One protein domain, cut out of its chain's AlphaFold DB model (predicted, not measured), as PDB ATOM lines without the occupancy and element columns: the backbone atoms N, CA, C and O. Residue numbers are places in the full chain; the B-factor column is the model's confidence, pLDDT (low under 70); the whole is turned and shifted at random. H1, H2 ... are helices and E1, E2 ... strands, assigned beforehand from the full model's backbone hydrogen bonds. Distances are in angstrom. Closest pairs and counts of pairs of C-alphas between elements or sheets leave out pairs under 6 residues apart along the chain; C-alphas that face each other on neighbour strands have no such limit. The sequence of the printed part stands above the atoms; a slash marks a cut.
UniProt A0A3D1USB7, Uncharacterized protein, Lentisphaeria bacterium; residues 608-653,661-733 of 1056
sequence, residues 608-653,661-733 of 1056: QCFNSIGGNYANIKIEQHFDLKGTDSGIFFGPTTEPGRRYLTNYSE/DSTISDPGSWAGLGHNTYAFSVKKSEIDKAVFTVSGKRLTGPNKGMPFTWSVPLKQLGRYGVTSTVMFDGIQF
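What this domain is: This is residues 608 to 653 and 661 to 733 of the 1056 residues of an uncharacterized protein of Lentisphaeria bacterium (UniProt A0A3D1USB7). A twisted wall of four strands, E3, E1, E5 and E6, makes one side of a loose, unclosed trough; E4 and the small hairpin of E7 and E8 lie over its other side, E2 pairs with E4, and the short helix H1 follows E6. The printed part has 119 residues, mostly strand by class, in the order E1 E2 E3 E4 E5 E6 H1 E7 E8, with under half of the residues in named elements. The large sheet is antiparallel throughout. The whole is compact, with a radius of gyration of the C-alphas of 15.4 A and spans of 48 by 35 by 25 A.

Where its parts are: Find C-alpha 620 at (-38.941, -31.113, -55.312); E1 runs 27.4 A to residue 629. Beside it are E3, residues 664 to 671, which bends by 75 degrees at residue 668, and E5, residues 691 to 698, 22.9 A. E6 is residues 707 to 713. E2 is residues 635 to 638 and E4 676 to 683, 24.4 A. H1 is residues 714 to 717, E7 722 to 726, and E8 731 to 733, ending at (-48.705, -23.145, -50.778).

How they stand to each other: Look at E1 and E5: N 625 and O 695 are 2.7 A apart. On E1's other side is E3, with N 626 and O 664 at 2.8 A. E5 and E6 form a hairpin, N 710 and O 694 at 2.8 A. E2 and E4 are antiparallel, N 681 and O 635 at 2.8 A. In the hairpin E7 and E8, N 725 and O 733 are 2.9 A apart. H1, too short for an O i to N i+4 pair, only grazes the large sheet. E4 and E7 are apart.

The domain as a whole: Gly 615 and Ser 685 have the C-alphas farthest apart, 48.7 A. Residues 654 to 660 are not printed; the C-alphas across the cut are 22.7 A apart. No link printed whole is long. Confidence is under 70 for instance at residues 612 to 618 and 639 to 652.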
ATOM      1  N   GLN A 608     -47.388 -28.470 -51.223       83.38
ATOM      2  CA  GLN A 608     -47.232 -29.596 -52.148       83.38
ATOM      3  C   GLN A 608     -46.614 -29.118 -53.473       83.38
ATOM      4  O   GLN A 608     -46.407 -27.923 -53.667       83.38
ATOM      5  N   CYS A 609     -46.313 -30.032 -54.393       82.31
ATOM      6  CA  CYS A 609     -45.812 -29.712 -55.728       82.31
ATOM      7  C   CYS A 609     -46.609 -30.442 -56.812       82.31
ATOM      8  O   CYS A 609     -46.804 -31.657 -56.754       82.31
ATOM      9  N   PHE A 610     -47.035 -29.683 -57.820       76.25
ATOM     10  CA  PHE A 610     -47.838 -30.120 -58.952       76.25
ATOM     11  C   PHE A 610     -47.087 -29.932 -60.288       76.25
ATOM     12  O   PHE A 610     -47.527 -29.211 -61.175       76.25
ATOM     13  N   ASN A 611     -45.910 -30.552 -60.433       71.31
ATOM     14  CA  ASN A 611     -45.134 -30.546 -61.682       71.31
ATOM     15  C   ASN A 611     -44.401 -31.887 -61.873       71.31
ATOM     16  O   ASN A 611     -43.982 -32.510 -60.896       71.31
ATOM     17  N   SER A 612     -44.249 -32.348 -63.117       61.38
ATOM     18  CA  SER A 612     -43.525 -33.584 -63.448       61.38
ATOM     19  C   SER A 612     -42.152 -33.264 -64.036       61.38
ATOM     20  O   SER A 612     -42.078 -32.656 -65.097       61.38
ATOM     21  N   ILE A 613     -41.066 -33.710 -63.399       53.81
ATOM     22  CA  ILE A 613     -39.698 -33.554 -63.920       53.81
ATOM     23  C   ILE A 613     -39.082 -34.951 -64.103       53.81
ATOM     24  O   ILE A 613     -38.957 -35.713 -63.153       53.81
ATOM     25  N   GLY A 614     -38.666 -35.309 -65.317       46.00
ATOM     26  CA  GLY A 614     -37.933 -36.550 -65.594       46.00
ATOM     27  C   GLY A 614     -38.780 -37.828 -65.652       46.00
ATOM     28  O   GLY A 614     -38.243 -38.919 -65.495       46.00
ATOM     29  N   GLY A 615     -40.096 -37.731 -65.871       45.34
ATOM     30  CA  GLY A 615     -40.971 -38.897 -66.095       45.34
ATOM     31  C   GLY A 615     -41.350 -39.718 -64.851       45.34
ATOM     32  O   GLY A 615     -42.268 -40.528 -64.940       45.34
ATOM     33  N   ASN A 616     -40.734 -39.460 -63.695       49.62
ATOM     34  CA  ASN A 616     -41.232 -39.857 -62.375       49.62
ATOM     35  C   ASN A 616     -41.845 -38.625 -61.695       49.62
ATOM     36  O   ASN A 616     -41.383 -37.512 -61.932       49.62
ATOM     37  N   TYR A 617     -42.894 -38.796 -60.882       54.53
ATOM     38  CA  TYR A 617     -43.535 -37.702 -60.134       54.53
ATOM     39  C   TYR A 617     -42.492 -37.016 -59.243       54.53
ATOM     40  O   TYR A 617     -42.163 -37.502 -58.161       54.53
ATOM     41  N   ALA A 618     -41.883 -35.946 -59.748       56.69
ATOM     42  CA  ALA A 618     -40.687 -35.394 -59.148       56.69
ATOM     43  C   ALA A 618     -41.062 -34.590 -57.918       56.69
ATOM     44  O   ALA A 618     -41.475 -33.435 -58.002       56.69
ATOM     45  N   ASN A 619     -40.878 -35.214 -56.762       73.50
ATOM     46  CA  ASN A 619     -40.783 -34.487 -55.515       73.50
ATOM     47  C   ASN A 619     -39.665 -33.437 -55.669       73.50
ATOM     48  O   ASN A 619     -38.545 -33.772 -56.061       73.50
ATOM     49  N   ILE A 620     -39.953 -32.172 -55.374       80.38
ATOM     50  CA  ILE A 620     -38.941 -31.113 -55.312       80.38
ATOM     51  C   ILE A 620     -38.511 -30.989 -53.858       80.38
ATOM     52  O   ILE A 620     -39.344 -30.871 -52.964       80.38
ATOM     53  N   LYS A 621     -37.206 -31.023 -53.601       88.00
ATOM     54  CA  LYS A 621     -36.674 -30.752 -52.270       88.00
ATOM     55  C   LYS A 621     -36.537 -29.243 -52.106       88.00
ATOM     56  O   LYS A 621     -35.928 -28.600 -52.963       88.00
ATOM     57  N   ILE A 622     -37.067 -28.688 -51.024       89.25
ATOM     58  CA  ILE A 622     -37.027 -27.256 -50.721       89.25
ATOM     59  C   ILE A 622     -36.415 -27.016 -49.343       89.25
ATOM     60  O   ILE A 622     -36.630 -27.782 -48.406       89.25
ATOM     61  N   GLU A 623     -35.631 -25.951 -49.243       92.44
ATOM     62  CA  GLU A 623     -35.339 -25.296 -47.974       92.44
ATOM     63  C   GLU A 623     -36.383 -24.208 -47.776       92.44
ATOM     64  O   GLU A 623     -36.674 -23.470 -48.721       92.44
ATOM     65  N   GLN A 624     -36.929 -24.111 -46.569       90.62
ATOM     66  CA  GLN A 624     -37.948 -23.133 -46.231       90.62
ATOM     67  C   GLN A 624     -37.749 -22.563 -44.824       90.62
ATOM     68  O   GLN A 624     -37.279 -23.237 -43.911       90.62
ATOM     69  N   HIS A 625     -38.132 -21.307 -44.675       92.44
ATOM     70  CA  HIS A 625     -38.039 -20.487 -43.483       92.44
ATOM     71  C   HIS A 625     -39.405 -19.853 -43.251       92.44
ATOM     72  O   HIS A 625     -39.959 -19.223 -44.160       92.44
ATOM     73  N   PHE A 626     -39.938 -20.034 -42.049       92.44
ATOM     74  CA  PHE A 626     -41.206 -19.472 -41.613       92.44
ATOM     75  C   PHE A 626     -40.953 -18.288 -40.691       92.44
ATOM     76  O   PHE A 626     -40.194 -18.391 -39.726       92.44
ATOM     77  N   ASP A 627     -41.633 -17.188 -40.976       93.50
ATOM     78  CA  ASP A 627     -41.604 -15.963 -40.193       93.50
ATOM     79  C   ASP A 627     -43.041 -15.516 -39.893       93.50
ATOM     80  O   ASP A 627     -43.968 -15.765 -40.670       93.50
ATOM     81  N   LEU A 628     -43.222 -14.877 -38.745       94.62
ATOM     82  CA  LEU A 628     -44.497 -14.375 -38.268       94.62
ATOM     83  C   LEU A 628     -44.276 -12.995 -37.646       94.62
ATOM     84  O   LEU A 628     -43.898 -12.862 -36.485       94.62
ATOM     85  N   LYS A 629     -44.515 -11.951 -38.442       94.19
ATOM     86  CA  LYS A 629     -44.283 -10.554 -38.043       94.19
ATOM     87  C   LYS A 629     -45.538  -9.915 -37.475       94.19
ATOM     88  O   LYS A 629     -46.646 -10.319 -37.810       94.19
ATOM     89  N   GLY A 630     -45.363  -8.856 -36.682       92.75
ATOM     90  CA  GLY A 630     -46.471  -8.053 -36.147       92.75
ATOM     91  C   GLY A 630     -47.196  -8.686 -34.956       92.75
ATOM     92  O   GLY A 630     -48.278  -8.227 -34.596       92.75
ATOM     93  N   THR A 631     -46.611  -9.728 -34.358       92.31
ATOM     94  CA  THR A 631     -47.115 -10.433 -33.177       92.31
ATOM     95  C   THR A 631     -45.949 -10.981 -32.356       92.31
ATOM     96  O   THR A 631     -45.017 -11.545 -32.918       92.31
ATOM     97  N   ASP A 632     -46.039 -10.855 -31.031       91.06
ATOM     98  CA  ASP A 632     -45.111 -11.483 -30.072       91.06
ATOM     99  C   ASP A 632     -45.731 -12.732 -29.422       91.06
ATOM    100  O   ASP A 632     -45.123 -13.402 -28.589       91.06
ATOM    101  N   SER A 633     -46.984 -13.043 -29.766       94.62
ATOM    102  CA  SER A 633     -47.746 -14.123 -29.146       94.62
ATOM    103  C   SER A 633     -47.725 -15.429 -29.930       94.62
ATOM    104  O   SER A 633     -48.411 -16.367 -29.515       94.62
ATOM    105  N   GLY A 634     -46.989 -15.503 -31.042       94.12
ATOM    106  CA  GLY A 634     -46.917 -16.672 -31.915       94.12
ATOM    107  C   GLY A 634     -46.502 -17.945 -31.173       94.12
ATOM    108  O   GLY A 634     -45.552 -17.943 -30.395       94.12
ATOM    109  N   ILE A 635     -47.223 -19.039 -31.419       93.38
ATOM    110  CA  ILE A 635     -46.890 -20.378 -30.918       93.38
ATOM    111  C   ILE A 635     -46.886 -21.336 -32.099       93.38
ATOM    112  O   ILE A 635     -47.904 -21.482 -32.770       93.38
ATOM    113  N   PHE A 636     -45.769 -22.007 -32.328       90.50
ATOM    114  CA  PHE A 636     -45.640 -23.086 -33.296       90.50
ATOM    115  C   PHE A 636     -45.816 -24.446 -32.611       90.50
ATOM    116  O   PHE A 636     -45.361 -24.641 -31.481       90.50
ATOM    117  N   PHE A 637     -46.465 -25.391 -33.296       86.31
ATOM    118  CA  PHE A 637     -46.640 -26.757 -32.801       86.31
ATOM    119  C   PHE A 637     -45.681 -27.705 -33.530       86.31
ATOM    120  O   PHE A 637     -45.750 -27.841 -34.750       86.31
ATOM    121  N   GLY A 638     -44.796 -28.369 -32.783       73.12
ATOM    122  CA  GLY A 638     -43.778 -29.256 -33.351       73.12
ATOM    123  C   GLY A 638     -43.537 -30.542 -32.549       73.12
ATOM    124  O   GLY A 638     -43.881 -30.614 -31.364       73.12
ATOM    125  N   PRO A 639     -42.943 -31.572 -33.179       62.97
ATOM    126  CA  PRO A 639     -42.638 -32.842 -32.524       62.97
ATOM    127  C   PRO A 639     -41.539 -32.716 -31.459       62.97
ATOM    128  O   PRO A 639     -40.766 -31.761 -31.432       62.97
ATOM    129  N   THR A 640     -41.447 -33.721 -30.587       52.00
ATOM    130  CA  THR A 640     -40.521 -33.773 -29.443       52.00
ATOM    131  C   THR A 640     -39.062 -34.100 -29.805       52.00
ATOM    132  O   THR A 640     -38.193 -33.915 -28.952       52.00
ATOM    133  N   THR A 641     -38.766 -34.523 -31.045       49.25
ATOM    134  CA  THR A 641     -37.413 -34.879 -31.538       49.25
ATOM    135  C   THR A 641     -37.029 -34.154 -32.835       49.25
ATOM    136  O   THR A 641     -37.900 -33.702 -33.577       49.25
ATOM    137  N   GLU A 642     -35.719 -34.086 -33.111       41.94
ATOM    138  CA  GLU A 642     -35.079 -33.265 -34.151       41.94
ATOM    139  C   GLU A 642     -35.677 -33.329 -35.581       41.94
ATOM    140  O   GLU A 642     -36.217 -34.357 -36.005       41.94
ATOM    141  N   PRO A 643     -35.502 -32.254 -36.384       40.78
ATOM    142  CA  PRO A 643     -36.271 -31.954 -37.603       40.78
ATOM    143  C   PRO A 643     -36.130 -32.931 -38.789       40.78
ATOM    144  O   PRO A 643     -36.807 -32.757 -39.800       40.78
ATOM    145  N   GLY A 644     -35.256 -33.939 -38.709       38.78
ATOM    146  CA  GLY A 644     -34.854 -34.780 -39.846       38.78
ATOM    147  C   GLY A 644     -35.771 -35.964 -40.188       38.78
ATOM    148  O   GLY A 644     -35.575 -36.595 -41.226       38.78
ATOM    149  N   ARG A 645     -36.768 -36.299 -39.353       39.09
ATOM    150  CA  ARG A 645     -37.680 -37.449 -39.566       39.09
ATOM    151  C   ARG A 645     -39.155 -37.068 -39.386       39.09
ATOM    152  O   ARG A 645     -39.836 -37.565 -38.498       39.09
ATOM    153  N   ARG A 646     -39.670 -36.177 -40.240       49.78
ATOM    154  CA  ARG A 646     -41.031 -35.620 -40.081       49.78
ATOM    155  C   ARG A 646     -42.189 -36.563 -40.426       49.78
ATOM    156  O   ARG A 646     -43.275 -36.380 -39.896       49.78
ATOM    157  N   TYR A 647     -41.968 -37.616 -41.214       44.88
ATOM    158  CA  TYR A 647     -43.034 -38.570 -41.571       44.88
ATOM    159  C   TYR A 647     -43.286 -39.671 -40.522       44.88
ATOM    160  O   TYR A 647     -44.125 -40.541 -40.735       44.88
ATOM    161  N   LEU A 648     -42.565 -39.658 -39.394       45.53
ATOM    162  CA  LEU A 648     -42.595 -40.714 -38.371       45.53
ATOM    163  C   LEU A 648     -42.507 -40.122 -36.955       45.53
ATOM    164  O   LEU A 648     -41.757 -40.620 -36.117       45.53
ATOM    165  N   THR A 649     -43.216 -39.022 -36.690       52.19
ATOM    166  CA  THR A 649     -43.249 -38.444 -35.337       52.19
ATOM    167  C   THR A 649     -44.000 -39.379 -34.383       52.19
ATOM    168  O   THR A 649     -44.936 -40.062 -34.797       52.19
ATOM    169  N   ASN A 650     -43.549 -39.475 -33.124       53.56
ATOM    170  CA  ASN A 650     -44.178 -40.334 -32.120       53.56
ATOM    171  C   ASN A 650     -45.594 -39.827 -31.870       53.56
ATOM    172  O   ASN A 650     -45.782 -38.858 -31.133       53.56
ATOM    173  N   TYR A 651     -46.602 -40.460 -32.464       63.12
ATOM    174  CA  TYR A 651     -47.959 -39.999 -32.241       63.12
ATOM    175  C   TYR A 651     -48.412 -40.269 -30.811       63.12
ATOM    176  O   TYR A 651     -49.394 -39.679 -30.411       63.12
ATOM    177  N   SER A 652     -47.714 -41.062 -29.996       67.31
ATOM    178  CA  SER A 652     -48.088 -41.240 -28.586       67.31
ATOM    179  C   SER A 652     -47.757 -40.044 -27.674       67.31
ATOM    180  O   SER A 652     -48.227 -40.012 -26.540       67.31
ATOM    181  N   GLU A 653     -47.021 -39.037 -28.156       73.31
ATOM    182  CA  GLU A 653     -46.627 -37.854 -27.376       73.31
ATOM    183  C   GLU A 653     -47.352 -36.585 -27.826       73.31
ATOM    184  O   GLU A 653     -47.724 -36.453 -28.994       73.31
ATOM    185  N   ASP A 661     -39.828 -17.964 -32.309       71.31
ATOM    186  CA  ASP A 661     -38.586 -17.208 -32.442       71.31
ATOM    187  C   ASP A 661     -38.470 -16.640 -33.862       71.31
ATOM    188  O   ASP A 661     -39.233 -16.994 -34.758       71.31
ATOM    189  N   SER A 662     -37.565 -15.682 -34.070       65.38
ATOM    190  CA  SER A 662     -37.554 -14.830 -35.266       65.38
ATOM    191  C   SER A 662     -37.591 -15.584 -36.604       65.38
ATOM    192  O   SER A 662     -37.978 -14.982 -37.601       65.38
ATOM    193  N   THR A 663     -37.194 -16.867 -36.679       73.75
ATOM    194  CA  THR A 663     -37.362 -17.696 -37.888       73.75
ATOM    195  C   THR A 663     -37.283 -19.200 -37.598       73.75
ATOM    196  O   THR A 663     -36.231 -19.715 -37.221       73.75
ATOM    197  N   ILE A 664     -38.338 -19.944 -37.948       80.75
ATOM    198  CA  ILE A 664     -38.339 -21.414 -37.914       80.75
ATOM    199  C   ILE A 664     -37.831 -21.938 -39.259       80.75
ATOM    200  O   ILE A 664     -38.382 -21.603 -40.305       80.75
ATOM    201  N   SER A 665     -36.795 -22.779 -39.250       81.62
ATOM    202  CA  SER A 665     -36.162 -23.282 -40.478       81.62
ATOM    203  C   SER A 665     -36.395 -24.774 -40.717       81.62
ATOM    204  O   SER A 665     -36.319 -25.604 -39.811       81.62
ATOM    205  N   ASP A 666     -36.611 -25.123 -41.980       81.88
ATOM    206  CA  ASP A 666     -36.728 -26.479 -42.493       81.88
ATOM    207  C   ASP A 666     -35.795 -26.654 -43.711       81.88
ATOM    208  O   ASP A 666     -36.160 -26.299 -44.834       81.88
ATOM    209  N   PRO A 667     -34.584 -27.204 -43.512       79.06
ATOM    210  CA  PRO A 667     -33.496 -27.113 -44.486       79.06
ATOM    211  C   PRO A 667     -33.575 -28.122 -45.643       79.06
ATOM    212  O   PRO A 667     -32.603 -28.274 -46.383       79.06
ATOM    213  N   GLY A 668     -34.672 -28.869 -45.821       79.88
ATOM    214  CA  GLY A 668     -34.711 -29.851 -46.904       79.88
ATOM    215  C   GLY A 668     -35.900 -30.796 -46.944       79.88
ATOM    216  O   GLY A 668     -35.692 -32.008 -47.051       79.88
ATOM    217  N   SER A 669     -37.123 -30.277 -46.895       80.50
ATOM    218  CA  SER A 669     -38.324 -31.103 -47.033       80.50
ATOM    219  C   SER A 669     -38.676 -31.396 -48.493       80.50
ATOM    220  O   SER A 669     -38.354 -30.637 -49.404       80.50
ATOM    221  N   TRP A 670     -39.322 -32.539 -48.728       83.50
ATOM    222  CA  TRP A 670     -39.812 -32.933 -50.049       83.50
ATOM    223  C   TRP A 670     -41.240 -32.426 -50.259       83.50
ATOM    224  O   TRP A 670     -42.147 -32.829 -49.534       83.50
ATOM    225  N   ALA A 671     -41.441 -31.590 -51.275       79.50
ATOM    226  CA  ALA A 671     -42.745 -31.221 -51.807       79.50
ATOM    227  C   ALA A 671     -43.092 -32.167 -52.964       79.50
ATOM    228  O   ALA A 671     -42.477 -32.107 -54.029       79.50
ATOM    229  N   GLY A 672     -44.045 -33.066 -52.738       76.38
ATOM    230  CA  GLY A 672     -44.553 -34.003 -53.739       76.38
ATOM    231  C   GLY A 672     -46.010 -33.733 -54.075       76.38
ATOM    232  O   GLY A 672     -46.569 -32.720 -53.670       76.38
ATOM    233  N   LEU A 673     -46.659 -34.672 -54.760       68.88
ATOM    234  CA  LEU A 673     -48.106 -34.589 -54.981       68.88
ATOM    235  C   LEU A 673     -48.939 -34.822 -53.698       68.88
ATOM    236  O   LEU A 673     -50.157 -34.655 -53.727       68.88
ATOM    237  N   GLY A 674     -48.309 -35.301 -52.621       66.81
ATOM    238  CA  GLY A 674     -48.882 -35.306 -51.275       66.81
ATOM    239  C   GLY A 674     -48.585 -33.983 -50.575       66.81
ATOM    240  O   GLY A 674     -47.542 -33.372 -50.822       66.81
ATOM    241  N   HIS A 675     -49.494 -33.550 -49.708       69.88
ATOM    242  CA  HIS A 675     -49.317 -32.310 -48.968       69.88
ATOM    243  C   HIS A 675     -48.601 -32.539 -47.638       69.88
ATOM    244  O   HIS A 675     -48.706 -33.587 -47.011       69.88
ATOM    245  N   ASN A 676     -47.874 -31.519 -47.211       77.81
ATOM    246  CA  ASN A 676     -47.252 -31.420 -45.902       77.81
ATOM    247  C   ASN A 676     -47.909 -30.279 -45.135       77.81
ATOM    248  O   ASN A 676     -48.345 -29.309 -45.758       77.81
ATOM    249  N   THR A 677     -47.957 -30.370 -43.808       81.56
ATOM    250  CA  THR A 677     -48.632 -29.380 -42.959       81.56
ATOM    251  C   THR A 677     -47.778 -28.928 -41.788       81.56
ATOM    252  O   THR A 677     -46.929 -29.665 -41.289       81.56
ATOM    253  N   TYR A 678     -48.023 -27.692 -41.365       85.12
ATOM    254  CA  TYR A 678     -47.550 -27.117 -40.115       85.12
ATOM    255  C   TYR A 678     -48.689 -26.342 -39.464       85.12
ATOM    256  O   TYR A 678     -49.439 -25.655 -40.160       85.12
ATOM    257  N   ALA A 679     -48.790 -26.404 -38.140       88.38
ATOM    258  CA  ALA A 679     -49.787 -25.661 -37.381       88.38
ATOM    259  C   ALA A 679     -49.127 -24.616 -36.476       88.38
ATOM    260  O   ALA A 679     -48.052 -24.837 -35.913       88.38
ATOM    261  N   PHE A 680     -49.806 -23.489 -36.290       93.00
ATOM    262  CA  PHE A 680     -49.395 -22.446 -35.356       93.00
ATOM    263  C   PHE A 680     -50.592 -21.649 -34.844       93.00
ATOM    264  O   PHE A 680     -51.683 -21.730 -35.393       93.00
ATOM    265  N   SER A 681     -50.408 -20.876 -33.781       94.94
ATOM    266  CA  SER A 681     -51.467 -20.121 -33.118       94.94
ATOM    267  C   SER A 681     -51.020 -18.696 -32.805       94.94
ATOM    268  O   SER A 681     -49.857 -18.485 -32.467       94.94
ATOM    269  N   VAL A 682     -51.949 -17.736 -32.829       95.88
ATOM    270  CA  VAL A 682     -51.732 -16.310 -32.497       95.88
ATOM    271  C   VAL A 682     -52.878 -15.796 -31.619       95.88
ATOM    272  O   VAL A 682     -54.003 -16.294 -31.727       95.88
ATOM    273  N   LYS A 683     -52.637 -14.806 -30.746       96.31
ATOM    274  CA  LYS A 683     -53.720 -14.120 -30.017       96.31
ATOM    275  C   LYS A 683     -54.650 -13.370 -30.971       96.31
ATOM    276  O   LYS A 683     -54.199 -12.675 -31.877       96.31
ATOM    277  N   LYS A 684     -55.959 -13.428 -30.710       95.31
ATOM    278  CA  LYS A 684     -56.994 -12.771 -31.528       95.31
ATOM    279  C   LYS A 684     -56.783 -11.257 -31.658       95.31
ATOM    280  O   LYS A 684     -57.016 -10.718 -32.733       95.31
ATOM    281  N   SER A 685     -56.283 -10.597 -30.611       96.25
ATOM    282  CA  SER A 685     -55.993  -9.153 -30.583       96.25
ATOM    283  C   SER A 685     -54.854  -8.707 -31.509       96.25
ATOM    284  O   SER A 685     -54.690  -7.512 -31.740       96.25
ATOM    285  N   GLU A 686     -54.043  -9.638 -32.014       96.38
ATOM    286  CA  GLU A 686     -52.856  -9.343 -32.827       96.38
ATOM    287  C   GLU A 686     -53.036  -9.743 -34.303       96.38
ATOM    288  O   GLU A 686     -52.232  -9.350 -35.146       96.38
ATOM    289  N   ILE A 687     -54.113 -10.466 -34.643       96.25
ATOM    290  CA  ILE A 687     -54.382 -10.992 -35.997       96.25
ATOM    291  C   ILE A 687     -54.371  -9.889 -37.064       96.25
ATOM    292  O   ILE A 687     -53.855 -10.106 -38.160       96.25
ATOM    293  N   ASP A 688     -54.896  -8.704 -36.746       96.06
ATOM    294  CA  ASP A 688     -54.997  -7.589 -37.697       96.06
ATOM    295  C   ASP A 688     -53.639  -7.029 -38.139       96.06
ATOM    296  O   ASP A 688     -53.538  -6.403 -39.199       96.06
ATOM    297  N   LYS A 689     -52.599  -7.265 -37.334       96.12
ATOM    298  CA  LYS A 689     -51.219  -6.827 -37.578       96.12
ATOM    299  C   LYS A 689     -50.312  -7.977 -38.012       96.12
ATOM    300  O   LYS A 689     -49.268  -7.724 -38.608       96.12
ATOM    301  N   ALA A 690     -50.699  -9.215 -37.712       96.94
ATOM    302  CA  ALA A 690     -49.880 -10.391 -37.938       96.94
ATOM    303  C   ALA A 690     -49.773 -10.759 -39.427       96.94
ATOM    304  O   ALA A 690     -50.773 -10.811 -40.150       96.94
ATOM    305  N   VAL A 691     -48.558 -11.075 -39.877       97.50
ATOM    306  CA  VAL A 691     -48.267 -11.522 -41.247       97.50
ATOM    307  C   VAL A 691     -47.428 -12.789 -41.188       97.50
ATOM    308  O   VAL A 691     -46.325 -12.769 -40.644       97.50
ATOM    309  N   PHE A 692     -47.946 -13.877 -41.759       97.00
ATOM    310  CA  PHE A 692     -47.193 -15.116 -41.944       97.00
ATOM    311  C   PHE A 692     -46.430 -15.054 -43.266       97.00
ATOM    312  O   PHE A 692     -47.023 -14.763 -44.307       97.00
ATOM    313  N   THR A 693     -45.140 -15.374 -43.236       96.81
ATOM    314  CA  THR A 693     -44.283 -15.427 -44.419       96.81
ATOM    315  C   THR A 693     -43.567 -16.767 -44.483       96.81
ATOM    316  O   THR A 693     -42.936 -17.199 -43.523       96.81
ATOM    317  N   VAL A 694     -43.612 -17.403 -45.652       95.62
ATOM    318  CA  VAL A 694     -42.744 -18.529 -46.001       95.62
ATOM    319  C   VAL A 694     -41.764 -18.082 -47.080       95.62
ATOM    320  O   VAL A 694     -42.144 -17.449 -48.065       95.62
ATOM    321  N   SER A 695     -40.485 -18.385 -46.902       95.88
ATOM    322  CA  SER A 695     -39.418 -18.047 -47.851       95.88
ATOM    323  C   SER A 695     -38.374 -19.148 -47.911       95.88
ATOM    324  O   SER A 695     -38.336 -19.988 -47.023       95.88
ATOM    325  N   GLY A 696     -37.541 -19.192 -48.944       94.88
ATOM    326  CA  GLY A 696     -36.548 -20.256 -49.064       94.88
ATOM    327  C   GLY A 696     -36.033 -20.437 -50.477       94.88
ATOM    328  O   GLY A 696     -36.105 -19.508 -51.283       94.88
ATOM    329  N   LYS A 697     -35.511 -21.626 -50.789       94.62
ATOM    330  CA  LYS A 697     -34.979 -21.960 -52.120       94.62
ATOM    331  C   LYS A 697     -35.176 -23.429 -52.480       94.62
ATOM    332  O   LYS A 697     -35.290 -24.300 -51.618       94.62
ATOM    333  N   ARG A 698     -35.163 -23.729 -53.781       91.19
ATOM    334  CA  ARG A 698     -35.196 -25.118 -54.268       91.19
ATOM    335  C   ARG A 698     -33.821 -25.752 -54.103       91.19
ATOM    336  O   ARG A 698     -32.805 -25.149 -54.443       91.19
ATOM    337  N   LEU A 699     -33.776 -26.992 -53.639       90.81
ATOM    338  CA  LEU A 699     -32.545 -27.767 -53.464       90.81
ATOM    339  C   LEU A 699     -32.340 -28.802 -54.577       90.81
ATOM    340  O   LEU A 699     -31.207 -29.230 -54.815       90.81
ATOM    341  N   THR A 700     -33.412 -29.187 -55.273       86.62
ATOM    342  CA  THR A 700     -33.400 -30.115 -56.415       86.62
ATOM    343  C   THR A 700     -34.289 -29.602 -57.557       86.62
ATOM    344  O   THR A 700     -34.980 -28.596 -57.410       86.62
ATOM    345  N   GLY A 701     -34.267 -30.296 -58.700       80.56
ATOM    346  CA  GLY A 701     -35.055 -29.950 -59.888       80.56
ATOM    347  C   GLY A 701     -34.424 -28.853 -60.767       80.56
ATOM    348  O   GLY A 701     -33.352 -28.343 -60.433       80.56
ATOM    349  N   PRO A 702     -35.073 -28.482 -61.890       77.50
ATOM    350  CA  PRO A 702     -34.553 -27.526 -62.873       77.50
ATOM    351  C   PRO A 702     -34.298 -26.130 -62.300       77.50
ATOM    352  O   PRO A 702     -33.405 -25.430 -62.760       77.50
ATOM    353  N   ASN A 703     -35.038 -25.751 -61.253       83.81
ATOM    354  CA  ASN A 703     -34.955 -24.436 -60.615       83.81
ATOM    355  C   ASN A 703     -34.113 -24.447 -59.329       83.81
ATOM    356  O   ASN A 703     -34.321 -23.617 -58.441       83.81
ATOM    357  N   LYS A 704     -33.186 -25.405 -59.183       89.31
ATOM    358  CA  LYS A 704     -32.294 -25.500 -58.018       89.31
ATOM    359  C   LYS A 704     -31.584 -24.164 -57.760       89.31
ATOM    360  O   LYS A 704     -31.008 -23.568 -58.662       89.31
ATOM    361  N   GLY A 705     -31.595 -23.724 -56.506       91.50
ATOM    362  CA  GLY A 705     -31.023 -22.457 -56.051       91.50
ATOM    363  C   GLY A 705     -31.968 -21.260 -56.169       91.50
ATOM    364  O   GLY A 705     -31.728 -20.257 -55.505       91.50
ATOM    365  N   MET A 706     -33.058 -21.356 -56.939       92.06
ATOM    366  CA  MET A 706     -33.976 -20.235 -57.132       92.06
ATOM    367  C   MET A 706     -34.797 -19.954 -55.862       92.06
ATOM    368  O   MET A 706     -35.455 -20.874 -55.346       92.06
ATOM    369  N   PRO A 707     -34.810 -18.702 -55.370       95.69
ATOM    370  CA  PRO A 707     -35.529 -18.353 -54.157       95.69
ATOM    371  C   PRO A 707     -37.048 -18.289 -54.370       95.69
ATOM    372  O   PRO A 707     -37.537 -18.110 -55.488       95.69
ATOM    373  N   PHE A 708     -37.809 -18.429 -53.290       94.25
ATOM    374  CA  PHE A 708     -39.233 -18.104 -53.229       94.25
ATOM    375  C   PHE A 708     -39.561 -17.306 -51.972       94.25
ATOM    376  O   PHE A 708     -38.871 -17.397 -50.958       94.25
ATOM    377  N   THR A 709     -40.665 -16.568 -52.037       96.44
ATOM    378  CA  THR A 709     -41.318 -15.963 -50.879       96.44
ATOM    379  C   THR A 709     -42.822 -15.880 -51.120       96.44
ATOM    380  O   THR A 709     -43.262 -15.665 -52.249       96.44
ATOM    381  N   TRP A 710     -43.608 -16.069 -50.067       96.75
ATOM    382  CA  TRP A 710     -45.044 -15.831 -50.051       96.75
ATOM    383  C   TRP A 710     -45.446 -15.319 -48.671       96.75
ATOM    384  O   TRP A 710     -45.013 -15.870 -47.661       96.75
ATOM    385  N   SER A 711     -46.245 -14.253 -48.630       97.06
ATOM    386  CA  SER A 711     -46.679 -13.606 -47.388       97.06
ATOM    387  C   SER A 711     -48.190 -13.432 -47.374       97.06
ATOM    388  O   SER A 711     -48.768 -13.028 -48.381       97.06
ATOM    389  N   VAL A 712     -48.811 -13.699 -46.228       97.50
ATOM    390  CA  VAL A 712     -50.260 -13.605 -46.027       97.50
ATOM    391  C   VAL A 712     -50.547 -12.841 -44.732       97.50
ATOM    392  O   VAL A 712     -50.202 -13.323 -43.647       97.50
ATOM    393  N   PRO A 713     -51.199 -11.667 -44.800       97.00
ATOM    394  CA  PRO A 713     -51.767 -11.022 -43.622       97.00
ATOM    395  C   PRO A 713     -52.838 -11.918 -42.994       97.00
ATOM    396  O   PRO A 713     -53.810 -12.275 -43.658       97.00
ATOM    397  N   LEU A 714     -52.720 -12.257 -41.709       96.31
ATOM    398  CA  LEU A 714     -53.650 -13.201 -41.073       96.31
ATOM    399  C   LEU A 714     -55.095 -12.685 -41.037       96.31
ATOM    400  O   LEU A 714     -56.032 -13.486 -41.053       96.31
ATOM    401  N   LYS A 715     -55.289 -11.360 -41.071       94.88
ATOM    402  CA  LYS A 715     -56.610 -10.729 -41.218       94.88
ATOM    403  C   LYS A 715     -57.361 -11.153 -42.483       94.88
ATOM    404  O   LYS A 715     -58.584 -11.235 -42.447       94.88
ATOM    405  N   GLN A 716     -56.646 -11.469 -43.570       93.06
ATOM    406  CA  GLN A 716     -57.236 -11.901 -44.844       93.06
ATOM    407  C   GLN A 716     -58.038 -13.197 -44.684       93.06
ATOM    408  O   GLN A 716     -59.061 -13.383 -45.334       93.06
ATOM    409  N   LEU A 717     -57.598 -14.087 -43.792       91.00
ATOM    410  CA  LEU A 717     -58.266 -15.362 -43.544       91.00
ATOM    411  C   LEU A 717     -59.532 -15.199 -42.702       91.00
ATOM    412  O   LEU A 717     -60.359 -16.109 -42.651       91.00
ATOM    413  N   GLY A 718     -59.702 -14.074 -42.006       87.44
ATOM    414  CA  GLY A 718     -60.795 -13.905 -41.060       87.44
ATOM    415  C   GLY A 718     -60.856 -15.069 -40.064       87.44
ATOM    416  O   GLY A 718     -59.828 -15.535 -39.564       87.44
ATOM    417  N   ARG A 719     -62.070 -15.530 -39.746       83.69
ATOM    418  CA  ARG A 719     -62.280 -16.628 -38.792       83.69
ATOM    419  C   ARG A 719     -62.131 -18.016 -39.415       83.69
ATOM    420  O   ARG A 719     -61.753 -18.916 -38.685       83.69
ATOM    421  N   TYR A 720     -62.416 -18.189 -40.709       85.44
ATOM    422  CA  TYR A 720     -62.583 -19.515 -41.340       85.44
ATOM    423  C   TYR A 720     -62.063 -19.609 -42.781       85.44
ATOM    424  O   TYR A 720     -62.369 -20.557 -43.502       85.44
ATOM    425  N   GLY A 721     -61.315 -18.606 -43.226       88.81
ATOM    426  CA  GLY A 721     -60.831 -18.502 -44.592       88.81
ATOM    427  C   GLY A 721     -59.672 -19.443 -44.893       88.81
ATOM    428  O   GLY A 721     -58.974 -19.942 -44.003       88.81
ATOM    429  N   VAL A 722     -59.472 -19.632 -46.192       92.00
ATOM    430  CA  VAL A 722     -58.352 -20.331 -46.811       92.00
ATOM    431  C   VAL A 722     -57.865 -19.486 -47.981       92.00
ATOM    432  O   VAL A 722     -58.669 -18.928 -48.728       92.00
ATOM    433  N   THR A 723     -56.552 -19.407 -48.143       95.00
ATOM    434  CA  THR A 723     -55.912 -18.811 -49.314       95.00
ATOM    435  C   THR A 723     -54.804 -19.725 -49.804       95.00
ATOM    436  O   THR A 723     -54.216 -20.485 -49.027       95.00
ATOM    437  N   SER A 724     -54.521 -19.686 -51.100       94.69
ATOM    438  CA  SER A 724     -53.434 -20.460 -51.688       94.69
ATOM    439  C   SER A 724     -52.712 -19.693 -52.781       94.69
ATOM    440  O   SER A 724     -53.277 -18.799 -53.403       94.69
ATOM    441  N   THR A 725     -51.463 -20.062 -53.037       93.62
ATOM    442  CA  THR A 725     -50.712 -19.610 -54.207       93.62
ATOM    443  C   THR A 725     -50.112 -20.808 -54.917       93.62
ATOM    444  O   THR A 725     -49.666 -21.761 -54.276       93.62
ATOM    445  N   VAL A 726     -50.065 -20.746 -56.242       90.12
ATOM    446  CA  VAL A 726     -49.373 -21.721 -57.082       90.12
ATOM    447  C   VAL A 726     -48.202 -21.025 -57.765       90.12
ATOM    448  O   VAL A 726     -48.380 -20.074 -58.520       90.12
ATOM    449  N   MET A 727     -46.987 -21.472 -57.468       88.50
ATOM    450  CA  MET A 727     -45.769 -20.947 -58.070       88.50
ATOM    451  C   MET A 727     -45.602 -21.456 -59.498       88.50
ATOM    452  O   MET A 727     -46.091 -22.524 -59.864       88.50
ATOM    453  N   PHE A 728     -44.838 -20.705 -60.288       83.31
ATOM    454  CA  PHE A 728     -44.587 -20.996 -61.698       83.31
ATOM    455  C   PHE A 728     -44.024 -22.413 -61.946       83.31
ATOM    456  O   PHE A 728     -44.229 -22.975 -63.018       83.31
ATOM    457  N   ASP A 729     -43.339 -22.998 -60.958       79.12
ATOM    458  CA  ASP A 729     -42.620 -24.265 -61.066       79.12
ATOM    459  C   ASP A 729     -43.354 -25.492 -60.526       79.12
ATOM    460  O   ASP A 729     -42.794 -26.587 -60.588       79.12
ATOM    461  N   GLY A 730     -44.566 -25.358 -59.992       82.00
ATOM    462  CA  GLY A 730     -45.268 -26.504 -59.411       82.00
ATOM    463  C   GLY A 730     -45.712 -26.310 -57.979       82.00
ATOM    464  O   GLY A 730     -46.689 -26.919 -57.545       82.00
ATOM    465  N   ILE A 731     -44.953 -25.528 -57.218       87.38
ATOM    466  CA  ILE A 731     -45.088 -25.503 -55.767       87.38
ATOM    467  C   ILE A 731     -46.373 -24.766 -55.402       87.38
ATOM    468  O   ILE A 731     -46.535 -23.590 -55.713       87.38
ATOM    469  N   GLN A 732     -47.283 -25.455 -54.722       88.62
ATOM    470  CA  GLN A 732     -48.484 -24.856 -54.165       88.62
ATOM    471  C   GLN A 732     -48.312 -24.680 -52.664       88.62
ATOM    472  O   GLN A 732     -48.005 -25.640 -51.955       88.62
ATOM    473  N   PHE A 733     -48.587 -23.471 -52.191       93.19
ATOM    474  CA  PHE A 733     -48.705 -23.145 -50.778       93.19
ATOM    475  C   PHE A 733     -50.150 -22.802 -50.436       93.19
ATOM    476  O   PHE A 733     -50.878 -22.238 -51.249       93.19
TER     477      PHE A 733